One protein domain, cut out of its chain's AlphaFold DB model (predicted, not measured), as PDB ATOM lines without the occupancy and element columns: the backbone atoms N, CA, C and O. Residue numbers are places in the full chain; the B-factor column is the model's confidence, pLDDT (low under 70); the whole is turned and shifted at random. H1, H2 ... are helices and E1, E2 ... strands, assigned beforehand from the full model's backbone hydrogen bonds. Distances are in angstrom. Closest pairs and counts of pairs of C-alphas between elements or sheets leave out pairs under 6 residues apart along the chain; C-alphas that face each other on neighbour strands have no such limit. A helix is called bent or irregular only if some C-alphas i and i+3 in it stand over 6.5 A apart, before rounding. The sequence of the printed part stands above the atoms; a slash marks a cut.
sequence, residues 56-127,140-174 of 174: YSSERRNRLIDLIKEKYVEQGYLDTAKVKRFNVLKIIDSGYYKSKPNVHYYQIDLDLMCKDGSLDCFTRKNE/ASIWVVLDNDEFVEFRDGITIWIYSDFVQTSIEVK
ATOM      1  N   TYR A  56      46.358  36.739 -15.711       48.03
ATOM      2  CA  TYR A  56      46.432  36.807 -14.255       48.03
ATOM      3  C   TYR A  56      46.329  35.376 -13.726       48.03
ATOM      4  O   TYR A  56      45.421  34.631 -14.081       48.03
ATOM      5  N   SER A  57      47.325  34.961 -12.948       52.91
ATOM      6  CA  SER A  57      47.358  33.650 -12.306       52.91
ATOM      7  C   SER A  57      46.172  33.508 -11.355       52.91
ATOM      8  O   SER A  57      45.908  34.452 -10.611       52.91
ATOM      9  N   SER A  58      45.592  32.309 -11.262       64.88
ATOM     10  CA  SER A  58      44.649  31.894 -10.205       64.88
ATOM     11  C   SER A  58      45.052  32.355  -8.795       64.88
ATOM     12  O   SER A  58      44.208  32.565  -7.932       64.88
ATOM     13  N   GLU A  59      46.346  32.578  -8.566       78.75
ATOM     14  CA  GLU A  59      46.911  33.199  -7.372       78.75
ATOM     15  C   GLU A  59      46.341  34.596  -7.060       78.75
ATOM     16  O   GLU A  59      46.029  34.863  -5.908       78.75
ATOM     17  N   ARG A  60      46.159  35.489  -8.048       81.88
ATOM     18  CA  ARG A  60      45.581  36.826  -7.811       81.88
ATOM     19  C   ARG A  60      44.119  36.710  -7.408       81.88
ATOM     20  O   ARG A  60      43.731  37.315  -6.417       81.88
ATOM     21  N   ARG A  61      43.332  35.914  -8.138       85.00
ATOM     22  CA  ARG A  61      41.931  35.659  -7.790       85.00
ATOM     23  C   ARG A  61      41.813  35.097  -6.377       85.00
ATOM     24  O   ARG A  61      41.033  35.617  -5.592       85.00
ATOM     25  N   ASN A  62      42.609  34.086  -6.040       85.56
ATOM     26  CA  ASN A  62      42.585  33.480  -4.711       85.56
ATOM     27  C   ASN A  62      42.979  34.483  -3.620       85.56
ATOM     28  O   ASN A  62      42.266  34.582  -2.630       85.56
ATOM     29  N   ARG A  63      44.012  35.309  -3.841       84.75
ATOM     30  CA  ARG A  63      44.366  36.391  -2.906       84.75
ATOM     31  C   ARG A  63      43.220  37.366  -2.677       84.75
ATOM     32  O   ARG A  63      42.974  37.745  -1.540       84.75
ATOM     33  N   LEU A  64      42.520  37.767  -3.739       88.56
ATOM     34  CA  LEU A  64      41.364  38.648  -3.600       88.56
ATOM     35  C   LEU A  64      40.231  37.965  -2.832       88.56
ATOM     36  O   LEU A  64      39.604  38.607  -2.003       88.56
ATOM     37  N   ILE A  65      39.983  36.674  -3.065       88.75
ATOM     38  CA  ILE A  65      38.987  35.910  -2.301       88.75
ATOM     39  C   ILE A  65      39.330  35.898  -0.817       88.75
ATOM     40  O   ILE A  65      38.452  36.182  -0.003       88.75
ATOM     41  N   ASP A  66      40.576  35.577  -0.477       87.12
ATOM     42  CA  ASP A  66      41.032  35.515   0.909       87.12
ATOM     43  C   ASP A  66      40.902  36.890   1.572       87.12
ATOM     44  O   ASP A  66      40.252  36.998   2.608       87.12
ATOM     45  N   LEU A  67      41.378  37.945   0.900       88.56
ATOM     46  CA  LEU A  67      41.258  39.334   1.349       88.56
ATOM     47  C   LEU A  67      39.796  39.749   1.573       88.56
ATOM     48  O   LEU A  67      39.463  40.342   2.592       88.56
ATOM     49  N   ILE A  68      38.900  39.446   0.629       86.81
ATOM     50  CA  ILE A  68      37.477  39.801   0.738       86.81
ATOM     51  C   ILE A  68      36.845  39.091   1.931       86.81
ATOM     52  O   ILE A  68      36.123  39.722   2.700       86.81
ATOM     53  N   LYS A  69      37.108  37.790   2.092       84.94
ATOM     54  CA  LYS A  69      36.568  36.995   3.200       84.94
ATOM     55  C   LYS A  69      37.082  37.488   4.545       84.94
ATOM     56  O   LYS A  69      36.283  37.655   5.460       84.94
ATOM     57  N   GLU A  70      38.385  37.733   4.637       85.88
ATOM     58  CA  GLU A  70      39.048  38.304   5.806       85.88
ATOM     59  C   GLU A  70      38.383  39.620   6.208       85.88
ATOM     60  O   GLU A  70      37.889  39.737   7.327       85.88
ATOM     61  N   LYS A  71      38.243  40.562   5.268       86.06
ATOM     62  CA  LYS A  71      37.636  41.872   5.537       86.06
ATOM     63  C   LYS A  71      36.150  41.790   5.879       86.06
ATOM     64  O   LYS A  71      35.674  42.584   6.685       86.06
ATOM     65  N   TYR A  72      35.421  40.816   5.331       81.81
ATOM     66  CA  TYR A  72      34.027  40.556   5.708       81.81
ATOM     67  C   TYR A  72      33.899  40.161   7.186       81.81
ATOM     68  O   TYR A  72      32.971  40.594   7.868       81.81
ATOM     69  N   VAL A  73      34.838  39.351   7.685       83.12
ATOM     70  CA  VAL A  73      34.879  38.927   9.089       83.12
ATOM     71  C   VAL A  73      35.388  40.054   9.986       83.12
ATOM     72  O   VAL A  73      34.713  40.387  10.955       83.12
ATOM     73  N   GLU A  74      36.517  40.684   9.644       81.88
ATOM     74  CA  GLU A  74      37.109  41.784  10.424       81.88
ATOM     75  C   GLU A  74      36.128  42.935  10.667       81.88
ATOM     76  O   GLU A  74      36.074  43.488  11.761       81.88
ATOM     77  N   GLN A  75      35.341  43.300   9.651       81.19
ATOM     78  CA  GLN A  75      34.392  44.411   9.750       81.19
ATOM     79  C   GLN A  75      33.053  44.010  10.390       81.19
ATOM     80  O   GLN A  75      32.137  44.830  10.483       81.19
ATOM     81  N   GLY A  76      32.936  42.763  10.858       75.06
ATOM     82  CA  GLY A  76      31.761  42.266  11.563       75.06
ATOM     83  C   GLY A  76      30.547  42.042  10.665       75.06
ATOM     84  O   GLY A  76      29.433  41.964  11.173       75.06
ATOM     85  N   TYR A  77      30.731  41.924   9.345       78.94
ATOM     86  CA  TYR A  77      29.629  41.578   8.442       78.94
ATOM     87  C   TYR A  77      29.220  40.112   8.567       78.94
ATOM     88  O   TYR A  77      28.150  39.742   8.094       78.94
ATOM     89  N   LEU A  78      30.049  39.270   9.187       80.94
ATOM     90  CA  LEU A  78      29.853  37.828   9.219       80.94
ATOM     91  C   LEU A  78      30.106  37.230  10.608       80.94
ATOM     92  O   LEU A  78      31.236  37.225  11.094       80.94
ATOM     93  N   ASP A  79      29.077  36.619  11.196       81.94
ATOM     94  CA  ASP A  79      29.209  35.767  12.378       81.94
ATOM     95  C   ASP A  79      29.655  34.362  11.950       81.94
ATOM     96  O   ASP A  79      28.854  33.469  11.648       81.94
ATOM     97  N   THR A  80      30.971  34.161  11.933       81.62
ATOM     98  CA  THR A  80      31.601  32.902  11.507       81.62
ATOM     99  C   THR A  80      31.132  31.680  12.302       81.62
ATOM    100  O   THR A  80      31.124  30.573  11.758       81.62
ATOM    101  N   ALA A  81      30.664  31.848  13.547       85.25
ATOM    102  CA  ALA A  81      30.154  30.740  14.351       85.25
ATOM    103  C   ALA A  81      28.836  30.180  13.792       85.25
ATOM    104  O   ALA A  81      28.556  28.983  13.943       85.25
ATOM    105  N   LYS A  82      28.057  31.013  13.097       83.50
ATOM    106  CA  LYS A  82      26.752  30.666  12.520       83.50
ATOM    107  C   LYS A  82      26.795  30.372  11.018       83.50
ATOM    108  O   LYS A  82      25.815  29.864  10.479       83.50
ATOM    109  N   VAL A  83      27.911  30.619  10.333       82.75
ATOM    110  CA  VAL A  83      28.053  30.361   8.888       82.75
ATOM    111  C   VAL A  83      28.195  28.869   8.588       82.75
ATOM    112  O   VAL A  83      28.984  28.156   9.209       82.75
ATOM    113  N   LYS A  84      27.456  28.393   7.583       81.38
ATOM    114  CA  LYS A  84      27.599  27.054   6.987       81.38
ATOM    115  C   LYS A  84      28.368  27.093   5.672       81.38
ATOM    116  O   LYS A  84      29.123  26.169   5.379       81.38
ATOM    117  N   ARG A  85      28.168  28.142   4.871       81.81
ATOM    118  CA  ARG A  85      28.811  28.326   3.566       81.81
ATOM    119  C   ARG A  85      29.072  29.807   3.315       81.81
ATOM    120  O   ARG A  85      28.184  30.619   3.543       81.81
ATOM    121  N   PHE A  86      30.272  30.127   2.835       81.94
ATOM    122  CA  PHE A  86      30.645  31.463   2.373       81.94
ATOM    123  C   PHE A  86      31.640  31.341   1.215       81.94
ATOM    124  O   PHE A  86      32.838  31.099   1.407       81.94
ATOM    125  N   ASN A  87      31.128  31.462  -0.004       82.12
ATOM    126  CA  ASN A  87      31.873  31.270  -1.238       82.12
ATOM    127  C   ASN A  87      31.872  32.549  -2.066       82.12
ATOM    128  O   ASN A  87      30.842  33.197  -2.203       82.12
ATOM    129  N   VAL A  88      33.015  32.867  -2.670       83.44
ATOM    130  CA  VAL A  88      33.088  33.885  -3.719       83.44
ATOM    131  C   VAL A  88      32.884  33.181  -5.054       83.44
ATOM    132  O   VAL A  88      33.720  32.376  -5.475       83.44
ATOM    133  N   LEU A  89      31.759  33.469  -5.698       84.44
ATOM    134  CA  LEU A  89      31.398  32.912  -6.996       84.44
ATOM    135  C   LEU A  89      32.167  33.629  -8.104       84.44
ATOM    136  O   LEU A  89      32.796  32.985  -8.946       84.44
ATOM    137  N   LYS A  90      32.161  34.965  -8.065       86.06
ATOM    138  CA  LYS A  90      32.677  35.808  -9.144       86.06
ATOM    139  C   LYS A  90      33.318  37.083  -8.610       86.06
ATOM    140  O   LYS A  90      32.858  37.638  -7.619       86.06
ATOM    141  N   ILE A  91      34.360  37.550  -9.297       91.19
ATOM    142  CA  ILE A  91      35.026  38.834  -9.048       91.19
ATOM    143  C   ILE A  91      35.114  39.565 -10.385       91.19
ATOM    144  O   ILE A  91      35.788  39.092 -11.301       91.19
ATOM    145  N   ILE A  92      34.441  40.704 -10.509       90.56
ATOM    146  CA  ILE A  92      34.418  41.524 -11.722       90.56
ATOM    147  C   ILE A  92      35.144  42.831 -11.436       90.56
ATOM    148  O   ILE A  92      34.645  43.655 -10.672       90.56
ATOM    149  N   ASP A  93      36.288  43.048 -12.084       91.94
ATOM    150  CA  ASP A  93      36.884  44.379 -12.198       91.94
ATOM    151  C   ASP A  93      35.930  45.238 -13.024       91.94
ATOM    152  O   ASP A  93      35.713  44.987 -14.211       91.94
ATOM    153  N   SER A  94      35.282  46.192 -12.371       91.88
ATOM    154  CA  SER A  94      34.278  47.047 -12.999       91.88
ATOM    155  C   SER A  94      34.912  48.285 -13.622       91.88
ATOM    156  O   SER A  94      34.373  48.820 -14.594       91.88
ATOM    157  N   GLY A  95      36.069  48.710 -13.109       90.50
ATOM    158  CA  GLY A  95      36.845  49.811 -13.659       90.50
ATOM    159  C   GLY A  95      37.535  50.660 -12.601       90.50
ATOM    160  O   GLY A  95      37.636  50.283 -11.434       90.50
ATOM    161  N   TYR A  96      37.994  51.833 -13.024       91.94
ATOM    162  CA  TYR A  96      38.701  52.815 -12.199       91.94
ATOM    163  C   TYR A  96      38.449  54.233 -12.728       91.94
ATOM    164  O   TYR A  96      38.032  54.414 -13.870       91.94
ATOM    165  N   TYR A  97      38.729  55.262 -11.929       89.31
ATOM    166  CA  TYR A  97      38.726  56.651 -12.408       89.31
ATOM    167  C   TYR A  97      40.109  57.026 -12.951       89.31
ATOM    168  O   TYR A  97      41.108  56.757 -12.286       89.31
ATOM    169  N   LYS A  98      40.210  57.679 -14.121       89.75
ATOM    170  CA  LYS A  98      41.513  58.079 -14.711       89.75
ATOM    171  C   LYS A  98      42.359  58.934 -13.765       89.75
ATOM    172  O   LYS A  98      43.581  58.848 -13.799       89.75
ATOM    173  N   SER A  99      41.717  59.748 -12.933       89.44
ATOM    174  CA  SER A  99      42.347  60.560 -11.886       89.44
ATOM    175  C   SER A  99      42.962  59.740 -10.745       89.44
ATOM    176  O   SER A  99      43.820  60.253 -10.028       89.44
ATOM    177  N   LYS A 100      42.550  58.479 -10.574       91.75
ATOM    178  CA  LYS A 100      43.037  57.534  -9.561       91.75
ATOM    179  C   LYS A 100      43.228  56.143 -10.184       91.75
ATOM    180  O   LYS A 100      42.491  55.219  -9.847       91.75
ATOM    181  N   PRO A 101      44.208  55.973 -11.088       90.12
ATOM    182  CA  PRO A 101      44.349  54.753 -11.884       90.12
ATOM    183  C   PRO A 101      44.682  53.503 -11.062       90.12
ATOM    184  O   PRO A 101      44.498  52.398 -11.548       90.12
ATOM    185  N   ASN A 102      45.157  53.670  -9.829       90.19
ATOM    186  CA  ASN A 102      45.481  52.565  -8.930       90.19
ATOM    187  C   ASN A 102      44.274  52.091  -8.106       90.19
ATOM    188  O   ASN A 102      44.329  51.012  -7.517       90.19
ATOM    189  N   VAL A 103      43.190  52.879  -8.075       91.88
ATOM    190  CA  VAL A 103      41.982  52.592  -7.297       91.88
ATOM    191  C   VAL A 103      40.944  51.940  -8.200       91.88
ATOM    192  O   VAL A 103      40.284  52.607  -9.001       91.88
ATOM    193  N   HIS A 104      40.799  50.632  -8.049       92.81
ATOM    194  CA  HIS A 104      39.875  49.815  -8.816       92.81
ATOM    195  C   HIS A 104      38.632  49.465  -8.007       92.81
ATOM    196  O   HIS A 104      38.668  49.280  -6.789       92.81
ATOM    197  N   TYR A 105      37.522  49.340  -8.722       93.94
ATOM    198  CA  TYR A 105      36.241  48.954  -8.165       93.94
ATOM    199  C   TYR A 105      35.849  47.575  -8.663       93.94
ATOM    200  O   TYR A 105      35.821  47.321  -9.868       93.94
ATOM    201  N   TYR A 106      35.491  46.708  -7.727       93.38
ATOM    202  CA  TYR A 106      35.148  45.325  -7.992       93.38
ATOM    203  C   TYR A 106      33.714  45.035  -7.573       93.38
ATOM    204  O   TYR A 106      33.309  45.411  -6.478       93.38
ATOM    205  N   GLN A 107      32.972  44.329  -8.422       92.50
ATOM    206  CA  GLN A 107      31.731  43.665  -8.036       92.50
ATOM    207  C   GLN A 107      32.057  42.214  -7.689       92.50
ATOM    208  O   GLN A 107      32.692  41.511  -8.479       92.50
ATOM    209  N   ILE A 108      31.622  41.765  -6.517       88.81
ATOM    210  CA  ILE A 108      31.870  40.418  -6.012       88.81
ATOM    211  C   ILE A 108      30.536  39.717  -5.817       88.81
ATOM    212  O   ILE A 108      29.713  40.178  -5.027       88.81
ATOM    213  N   ASP A 109      30.359  38.584  -6.488       84.88
ATOM    214  CA  ASP A 109      29.192  37.734  -6.288       84.88
ATOM    215  C   ASP A 109      29.530  36.649  -5.262       84.88
ATOM    216  O   ASP A 109      30.553  35.960  -5.372       84.88
ATOM    217  N   LEU A 110      28.671  36.502  -4.261       80.50
ATOM    218  CA  LEU A 110      28.854  35.641  -3.102       80.50
ATOM    219  C   LEU A 110      27.712  34.636  -2.993       80.50
ATOM    220  O   LEU A 110      26.571  34.978  -3.270       80.50
ATOM    221  N   ASP A 111      28.026  33.441  -2.506       78.75
ATOM    222  CA  ASP A 111      27.064  32.443  -2.039       78.75
ATOM    223  C   ASP A 111      27.259  32.248  -0.533       78.75
ATOM    224  O   ASP A 111      28.309  31.769  -0.081       78.75
ATOM    225  N   LEU A 112      26.249  32.650   0.238       75.06
ATOM    226  CA  LEU A 112      26.255  32.617   1.696       75.06
ATOM    227  C   LEU A 112      25.056  31.829   2.233       75.06
ATOM    228  O   LEU A 112      23.927  31.970   1.765       75.06
ATOM    229  N   MET A 113      25.307  30.991   3.240       78.56
ATOM    230  CA  MET A 113      24.267  30.230   3.936       78.56
ATOM    231  C   MET A 113      24.623  30.073   5.415       78.56
ATOM    232  O   MET A 113      25.731  29.629   5.742       78.56
ATOM    233  N   CYS A 114      23.674  30.375   6.300       80.69
ATOM    234  CA  CYS A 114      23.800  30.135   7.737       80.69
ATOM    235  C   CYS A 114      23.479  28.671   8.095       80.69
ATOM    236  O   CYS A 114      22.886  27.925   7.312       80.69
ATOM    237  N   LYS A 115      23.928  28.210   9.266       83.44
ATOM    238  CA  LYS A 115      23.758  26.818   9.734       83.44
ATOM    239  C   LYS A 115      22.303  26.443   9.974       83.44
ATOM    240  O   LYS A 115      21.927  25.316   9.661       83.44
ATOM    241  N   ASP A 116      21.530  27.377  10.506       83.31
ATOM    242  CA  ASP A 116      20.091  27.263  10.758       83.31
ATOM    243  C   ASP A 116      19.235  27.520   9.506       83.31
ATOM    244  O   ASP A 116      18.027  27.325   9.551       83.31
ATOM    245  N   GLY A 117      19.858  27.895   8.382       77.62
ATOM    246  CA  GLY A 117      19.168  28.234   7.137       77.62
ATOM    247  C   GLY A 117      18.670  29.680   7.061       77.62
ATOM    248  O   GLY A 117      18.210  30.070   5.992       77.62
ATOM    249  N   SER A 118      18.816  30.461   8.137       80.50
ATOM    250  CA  SER A 118      18.457  31.884   8.191       80.50
ATOM    251  C   SER A 118      19.491  32.772   7.476       80.50
ATOM    252  O   SER A 118      20.439  32.281   6.847       80.50
ATOM    253  N   LEU A 119      19.336  34.094   7.616       74.31
ATOM    254  CA  LEU A 119      20.334  35.107   7.254       74.31
ATOM    255  C   LEU A 119      21.041  35.730   8.474       74.31
ATOM    256  O   LEU A 119      21.893  36.598   8.300       74.31
ATOM    257  N   ASP A 120      20.772  35.259   9.696       78.81
ATOM    258  CA  ASP A 120      21.235  35.880  10.951       78.81
ATOM    259  C   ASP A 120      22.752  35.796  11.174       78.81
ATOM    260  O   ASP A 120      23.309  36.482  12.032       78.81
ATOM    261  N   CYS A 121      23.449  34.942  10.419       76.31
ATOM    262  CA  CYS A 121      24.912  34.905  10.413       76.31
ATOM    263  C   CYS A 121      25.540  36.065   9.629       76.31
ATOM    264  O   CYS A 121      26.764  36.191   9.611       76.31
ATOM    265  N   PHE A 122      24.726  36.887   8.970       77.25
ATOM    266  CA  PHE A 122      25.156  38.035   8.196       77.25
ATOM    267  C   PHE A 122      24.588  39.317   8.804       77.25
ATOM    268  O   PHE A 122      23.379  39.518   8.881       77.25
ATOM    269  N   THR A 123      25.471  40.216   9.225       67.62
ATOM    270  CA  THR A 123      25.075  41.498   9.807       67.62
ATOM    271  C   THR A 123      25.289  42.586   8.766       67.62
ATOM    272  O   THR A 123      26.408  43.051   8.551       67.62
ATOM    273  N   ARG A 124      24.223  43.035   8.094       59.75
ATOM    274  CA  ARG A 124      24.300  44.284   7.323       59.75
ATOM    275  C   ARG A 124      24.298  45.444   8.306       59.75
ATOM    276  O   ARG A 124      23.236  45.837   8.767       59.75
ATOM    277  N   LYS A 125      25.456  46.055   8.564       53.22
ATOM    278  CA  LYS A 125      25.550  47.335   9.301       53.22
ATOM    279  C   LYS A 125      24.787  48.514   8.646       53.22
ATOM    280  O   LYS A 125      24.892  49.633   9.126       53.22
ATOM    281  N   ASN A 126      24.026  48.298   7.567       43.56
ATOM    282  CA  ASN A 126      23.246  49.331   6.885       43.56
ATOM    283  C   ASN A 126      21.741  49.029   6.977       43.56
ATOM    284  O   ASN A 126      21.218  48.184   6.252       43.56
ATOM    285  N   GLU A 127      21.058  49.784   7.837       42.72
ATOM    286  CA  GLU A 127      19.627  49.714   8.193       42.72
ATOM    287  C   GLU A 127      18.641  50.029   7.041       42.72
ATOM    288  O   GLU A 127      17.438  50.108   7.260       42.72
ATOM    289  N   ALA A 140      24.486  37.138  -3.057       72.44
ATOM    290  CA  ALA A 140      24.711  38.567  -2.868       72.44
ATOM    291  C   ALA A 140      25.663  39.098  -3.932       72.44
ATOM    292  O   ALA A 140      26.633  38.424  -4.265       72.44
ATOM    293  N   SER A 141      25.473  40.346  -4.350       80.69
ATOM    294  CA  SER A 141      26.535  41.114  -4.994       80.69
ATOM    295  C   SER A 141      26.951  42.249  -4.068       80.69
ATOM    296  O   SER A 141      26.112  43.046  -3.646       80.69
ATOM    297  N   ILE A 142      28.240  42.323  -3.754       85.31
ATOM    298  CA  ILE A 142      28.842  43.421  -2.991       85.31
ATOM    299  C   ILE A 142      29.828  44.179  -3.867       85.31
ATOM    300  O   ILE A 142      30.331  43.638  -4.854       85.31
ATOM    301  N   TRP A 143      30.141  45.413  -3.483       88.88
ATOM    302  CA  TRP A 143      31.188  46.179  -4.141       88.88
ATOM    303  C   TRP A 143      32.366  46.392  -3.210       88.88
ATOM    304  O   TRP A 143      32.191  46.663  -2.023       88.88
ATOM    305  N   VAL A 144      33.565  46.261  -3.763       90.94
ATOM    306  CA  VAL A 144      34.832  46.405  -3.050       90.94
ATOM    307  C   VAL A 144      35.693  47.409  -3.795       90.94
ATOM    308  O   VAL A 144      35.788  47.370  -5.022       90.94
ATOM    309  N   VAL A 145      36.331  48.304  -3.053       92.75
ATOM    310  CA  VAL A 145      37.318  49.242  -3.585       92.75
ATOM    311  C   VAL A 145      38.699  48.764  -3.165       92.75
ATOM    312  O   VAL A 145      38.926  48.539  -1.975       92.75
ATOM    313  N   LEU A 146      39.607  48.618  -4.129       92.56
ATOM    314  CA  LEU A 146      41.002  48.259  -3.880       92.56
ATOM    315  C   LEU A 146      41.936  49.344  -4.417       92.56
ATOM    316  O   LEU A 146      41.709  49.841  -5.518       92.56
ATOM    317  N   ASP A 147      43.002  49.669  -3.689       90.56
ATOM    318  CA  ASP A 147      44.109  50.512  -4.159       90.56
ATOM    319  C   ASP A 147      45.365  49.643  -4.265       90.56
ATOM    320  O   ASP A 147      45.851  49.128  -3.265       90.56
ATOM    321  N   ASN A 148      45.867  49.413  -5.480       88.00
ATOM    322  CA  ASN A 148      46.976  48.477  -5.740       88.00
ATOM    323  C   ASN A 148      46.743  47.057  -5.176       88.00
ATOM    324  O   ASN A 148      47.649  46.459  -4.604       88.00
ATOM    325  N   ASP A 149      45.536  46.507  -5.364       83.88
ATOM    326  CA  ASP A 149      45.088  45.219  -4.801       83.88
ATOM    327  C   ASP A 149      45.004  45.180  -3.252       83.88
ATOM    328  O   ASP A 149      44.722  44.122  -2.688       83.88
ATOM    329  N   GLU A 150      45.174  46.309  -2.556       87.75
ATOM    330  CA  GLU A 150      44.940  46.423  -1.112       87.75
ATOM    331  C   GLU A 150      43.510  46.889  -0.826       87.75
ATOM    332  O   GLU A 150      42.981  47.769  -1.505       87.75
ATOM    333  N   PHE A 151      42.866  46.299   0.183       90.75
ATOM    334  CA  PHE A 151      41.488  46.632   0.536       90.75
ATOM    335  C   PHE A 151      41.362  48.069   1.054       90.75
ATOM    336  O   PHE A 151      42.058  48.456   1.990       90.75
ATOM    337  N   VAL A 152      40.412  48.824   0.491       92.19
ATOM    338  CA  VAL A 152      40.051  50.171   0.954       92.19
ATOM    339  C   VAL A 152      38.731  50.137   1.721       92.19
ATOM    340  O   VAL A 152      38.690  50.501   2.893       92.19
ATOM    341  N   GLU A 153      37.647  49.714   1.068       91.19
ATOM    342  CA  GLU A 153      36.303  49.702   1.658       91.19
ATOM    343  C   GLU A 153      35.359  48.737   0.927       91.19
ATOM    344  O   GLU A 153      35.525  48.464  -0.269       91.19
ATOM    345  N   PHE A 154      34.317  48.281   1.630       87.81
ATOM    346  CA  PHE A 154      33.085  47.834   0.983       87.81
ATOM    347  C   PHE A 154      32.242  49.048   0.593       87.81
ATOM    348  O   PHE A 154      32.280  50.087   1.254       87.81
ATOM    349  N   ARG A 155      31.462  48.920  -0.480       83.81
ATOM    350  CA  ARG A 155      30.613  49.994  -0.995       83.81
ATOM    351  C   ARG A 155      29.247  49.468  -1.434       83.81
ATOM    352  O   ARG A 155      29.126  48.352  -1.935       83.81
ATOM    353  N   ASP A 156      28.234  50.321  -1.342       74.12
ATOM    354  CA  ASP A 156      26.875  50.059  -1.834       74.12
ATOM    355  C   ASP A 156      26.733  50.401  -3.332       74.12
ATOM    356  O   ASP A 156      25.862  51.168  -3.745       74.12
ATOM    357  N   GLY A 157      27.627  49.874  -4.174       77.38
ATOM    358  CA  GLY A 157      27.616  50.139  -5.618       77.38
ATOM    359  C   GLY A 157      28.517  51.277  -6.087       77.38
ATOM    360  O   GLY A 157      29.177  51.965  -5.311       77.38
ATOM    361  N   ILE A 158      28.555  51.480  -7.404       76.69
ATOM    362  CA  ILE A 158      29.261  52.600  -8.032       76.69
ATOM    363  C   ILE A 158      28.237  53.460  -8.760       76.69
ATOM    364  O   ILE A 158      27.502  52.980  -9.619       76.69
ATOM    365  N   THR A 159      28.220  54.756  -8.463       75.81
ATOM    366  CA  THR A 159      27.499  55.734  -9.279       75.81
ATOM    367  C   THR A 159      28.454  56.326 -10.310       75.81
ATOM    368  O   THR A 159      29.398  57.037  -9.964       75.81
ATOM    369  N   ILE A 160      28.201  56.041 -11.587       78.06
ATOM    370  CA  ILE A 160      28.996  56.543 -12.709       78.06
ATOM    371  C   ILE A 160      28.200  57.652 -13.401       78.06
ATOM    372  O   ILE A 160      27.121  57.416 -13.938       78.06
ATOM    373  N   TRP A 161      28.729  58.874 -13.389       74.75
ATOM    374  CA  TRP A 161      28.131  60.004 -14.104       74.75
ATOM    375  C   TRP A 161      28.582  60.023 -15.566       74.75
ATOM    376  O   TRP A 161      29.719  59.660 -15.869       74.75
ATOM    377  N   ILE A 162      27.732  60.528 -16.468       71.25
ATOM    378  CA  ILE A 162      28.030  60.592 -17.913       71.25
ATOM    379  C   ILE A 162      29.275  61.437 -18.247       71.25
ATOM    380  O   ILE A 162      29.937  61.195 -19.248       71.25
ATOM    381  N   TYR A 163      29.614  62.403 -17.388       82.25
ATOM    382  CA  TYR A 163      30.809  63.246 -17.509       82.25
ATOM    383  C   TYR A 163      31.962  62.794 -16.604       82.25
ATOM    384  O   TYR A 163      32.919  63.542 -16.413       82.25
ATOM    385  N   SER A 164      31.861  61.612 -15.993       87.62
ATOM    386  CA  SER A 164      32.936  61.100 -15.148       87.62
ATOM    387  C   SER A 164      34.129  60.632 -15.978       87.62
ATOM    388  O   SER A 164      33.999  60.223 -17.130       87.62
ATOM    389  N   ASP A 165      35.306  60.653 -15.363       89.75
ATOM    390  CA  ASP A 165      36.533  60.083 -15.910       89.75
ATOM    391  C   ASP A 165      36.647  58.575 -15.628       89.75
ATOM    392  O   ASP A 165      37.752  58.031 -15.612       89.75
ATOM    393  N   PHE A 166      35.522  57.893 -15.396       91.75
ATOM    394  CA  PHE A 166      35.502  56.458 -15.151       91.75
ATOM    395  C   PHE A 166      35.841  55.680 -16.426       91.75
ATOM    396  O   PHE A 166      35.306  55.936 -17.507       91.75
ATOM    397  N   VAL A 167      36.730  54.706 -16.291       89.50
ATOM    398  CA  VAL A 167      37.113  53.759 -17.333       89.50
ATOM    399  C   VAL A 167      36.515  52.418 -16.963       89.50
ATOM    400  O   VAL A 167      37.001  51.747 -16.057       89.50
ATOM    401  N   GLN A 168      35.463  52.032 -17.679       89.81
ATOM    402  CA  GLN A 168      34.822  50.740 -17.486       89.81
ATOM    403  C   GLN A 168      35.655  49.624 -18.122       89.81
ATOM    404  O   GLN A 168      36.042  49.712 -19.289       89.81
ATOM    405  N   THR A 169      35.900  48.564 -17.355       86.75
ATOM    406  CA  THR A 169      36.622  47.358 -17.795       86.75
ATOM    407  C   THR A 169      35.652  46.184 -17.928       86.75
ATOM    408  O   THR A 169      35.530  45.614 -19.010       86.75
ATOM    409  N   SER A 170      34.906  45.873 -16.858       84.88
ATOM    410  CA  SER A 170      33.954  44.747 -16.778       84.88
ATOM    411  C   SER A 170      34.609  43.388 -17.062       84.88
ATOM    412  O   SER A 170      34.049  42.535 -17.752       84.88
ATOM    413  N   ILE A 171      35.821  43.196 -16.536       84.56
ATOM    414  CA  ILE A 171      36.641  42.002 -16.753       84.56
ATOM    415  C   ILE A 171      36.550  41.102 -15.525       84.56
ATOM    416  O   ILE A 171      36.819  41.527 -14.404       84.56
ATOM    417  N   GLU A 172      36.215  39.832 -15.734       86.50
ATOM    418  CA  GLU A 172      36.273  38.837 -14.668       86.50
ATOM    419  C   GLU A 172      37.726  38.512 -14.298       86.50
ATOM    420  O   GLU A 172      38.555  38.215 -15.164       86.50
ATOM    421  N   VAL A 173      38.026  38.545 -13.001       85.69
ATOM    422  CA  VAL A 173      39.327  38.147 -12.465       85.69
ATOM    423  C   VAL A 173      39.389  36.619 -12.410       85.69
ATOM    424  O   VAL A 173      38.637  35.995 -11.661       85.69
ATOM    425  N   LYS A 174      40.281  36.032 -13.217       82.94
ATOM    426  CA  LYS A 174      40.509  34.581 -13.333       82.94
ATOM    427  C   LYS A 174      41.594  34.075 -12.387       82.94
ATOM    428  O   LYS A 174      42.541  34.843 -12.107       82.94
TER     429      LYS A 174
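This is residues 56 to 127 and 140 to 174 of the 174 residues of an uncharacterized protein of Firmicutes bacterium (UniProt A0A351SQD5). One twisted sheet of five strands curls round a single helix, H1, which packs on one of its faces. The long hairpin of E1 and E2, both strands bent, runs along the length of the domain, with E3 beside E2, E4 beside E3 at one edge of the sheet, and E5 beside E1 at the other edge. The printed part has 107 residues, with one named helix followed by five named strands, H1 E1 E2 E3 E4 E5; the sheet's order is E4 E3 E2 E1 E5, all antiparallel, and the class is mixed, helices and strands. The whole is compact, with a radius of gyration of the C-alphas of 14.7 A, and only just flat, spanning 46 by 35 by 19 A.

E1, residues 83 to 97, is 35.5 A long from first to last C-alpha and bends by 56 degrees at residue 90. E2, residues 100 to 114, is 37.7 A long and bends by 52 degrees at residue 111. E3, residues 140 to 147, is 22.8 A long and E4, residues 150 to 155, is 14.8 A. E5, residues 166 to 172, is 17.6 A long and ends at C-alpha 172, (36.273, 38.837, -14.668). H1, residues 58 to 74, is 24.1 A long and begins at C-alpha 58, (44.649, 31.894, -10.205).

E1 and E2 form a hairpin, antiparallel at 159 degrees, with N 92 and O 107 2.8 A apart, within hydrogen-bond range. E3 is antiparallel to E2 at 149 degrees, with N 106 and O 144 at 2.8 A. E3 and E4 form another hairpin, at 139 degrees, with N 145 and O 153 at 2.9 A. E5 is antiparallel to E1 at 140 degrees, with N 167 and O 96 at 2.8 A. E4 and E5 are the edge strands and are apart, as are E1 and E4. From edge to edge the strands' lines turn by 102 degrees. H1 is on the sheet; its closest C-alphas to E1 are those of Ile 65 and Val 88, 6.4 A, and to E4 those of Leu 67 and Phe 151, 7.3 A. In H1 every O i to N i+4 pair is within hydrogen-bond range.

The two C-alphas farthest apart, those of Asp 116 and Tyr 163, are 47.0 A from each other. Residues 128 to 139 are not printed, and C-alphas 127 and 140 are 16.5 A apart across this cut, which lies in the link from E2 to E3. Of the links printed whole, none is long. Residues 115 to 127 hold no named element. The mean pLDDT of the printed part is 82.5; residues 56 to 58 and 123 to 127 are under 70.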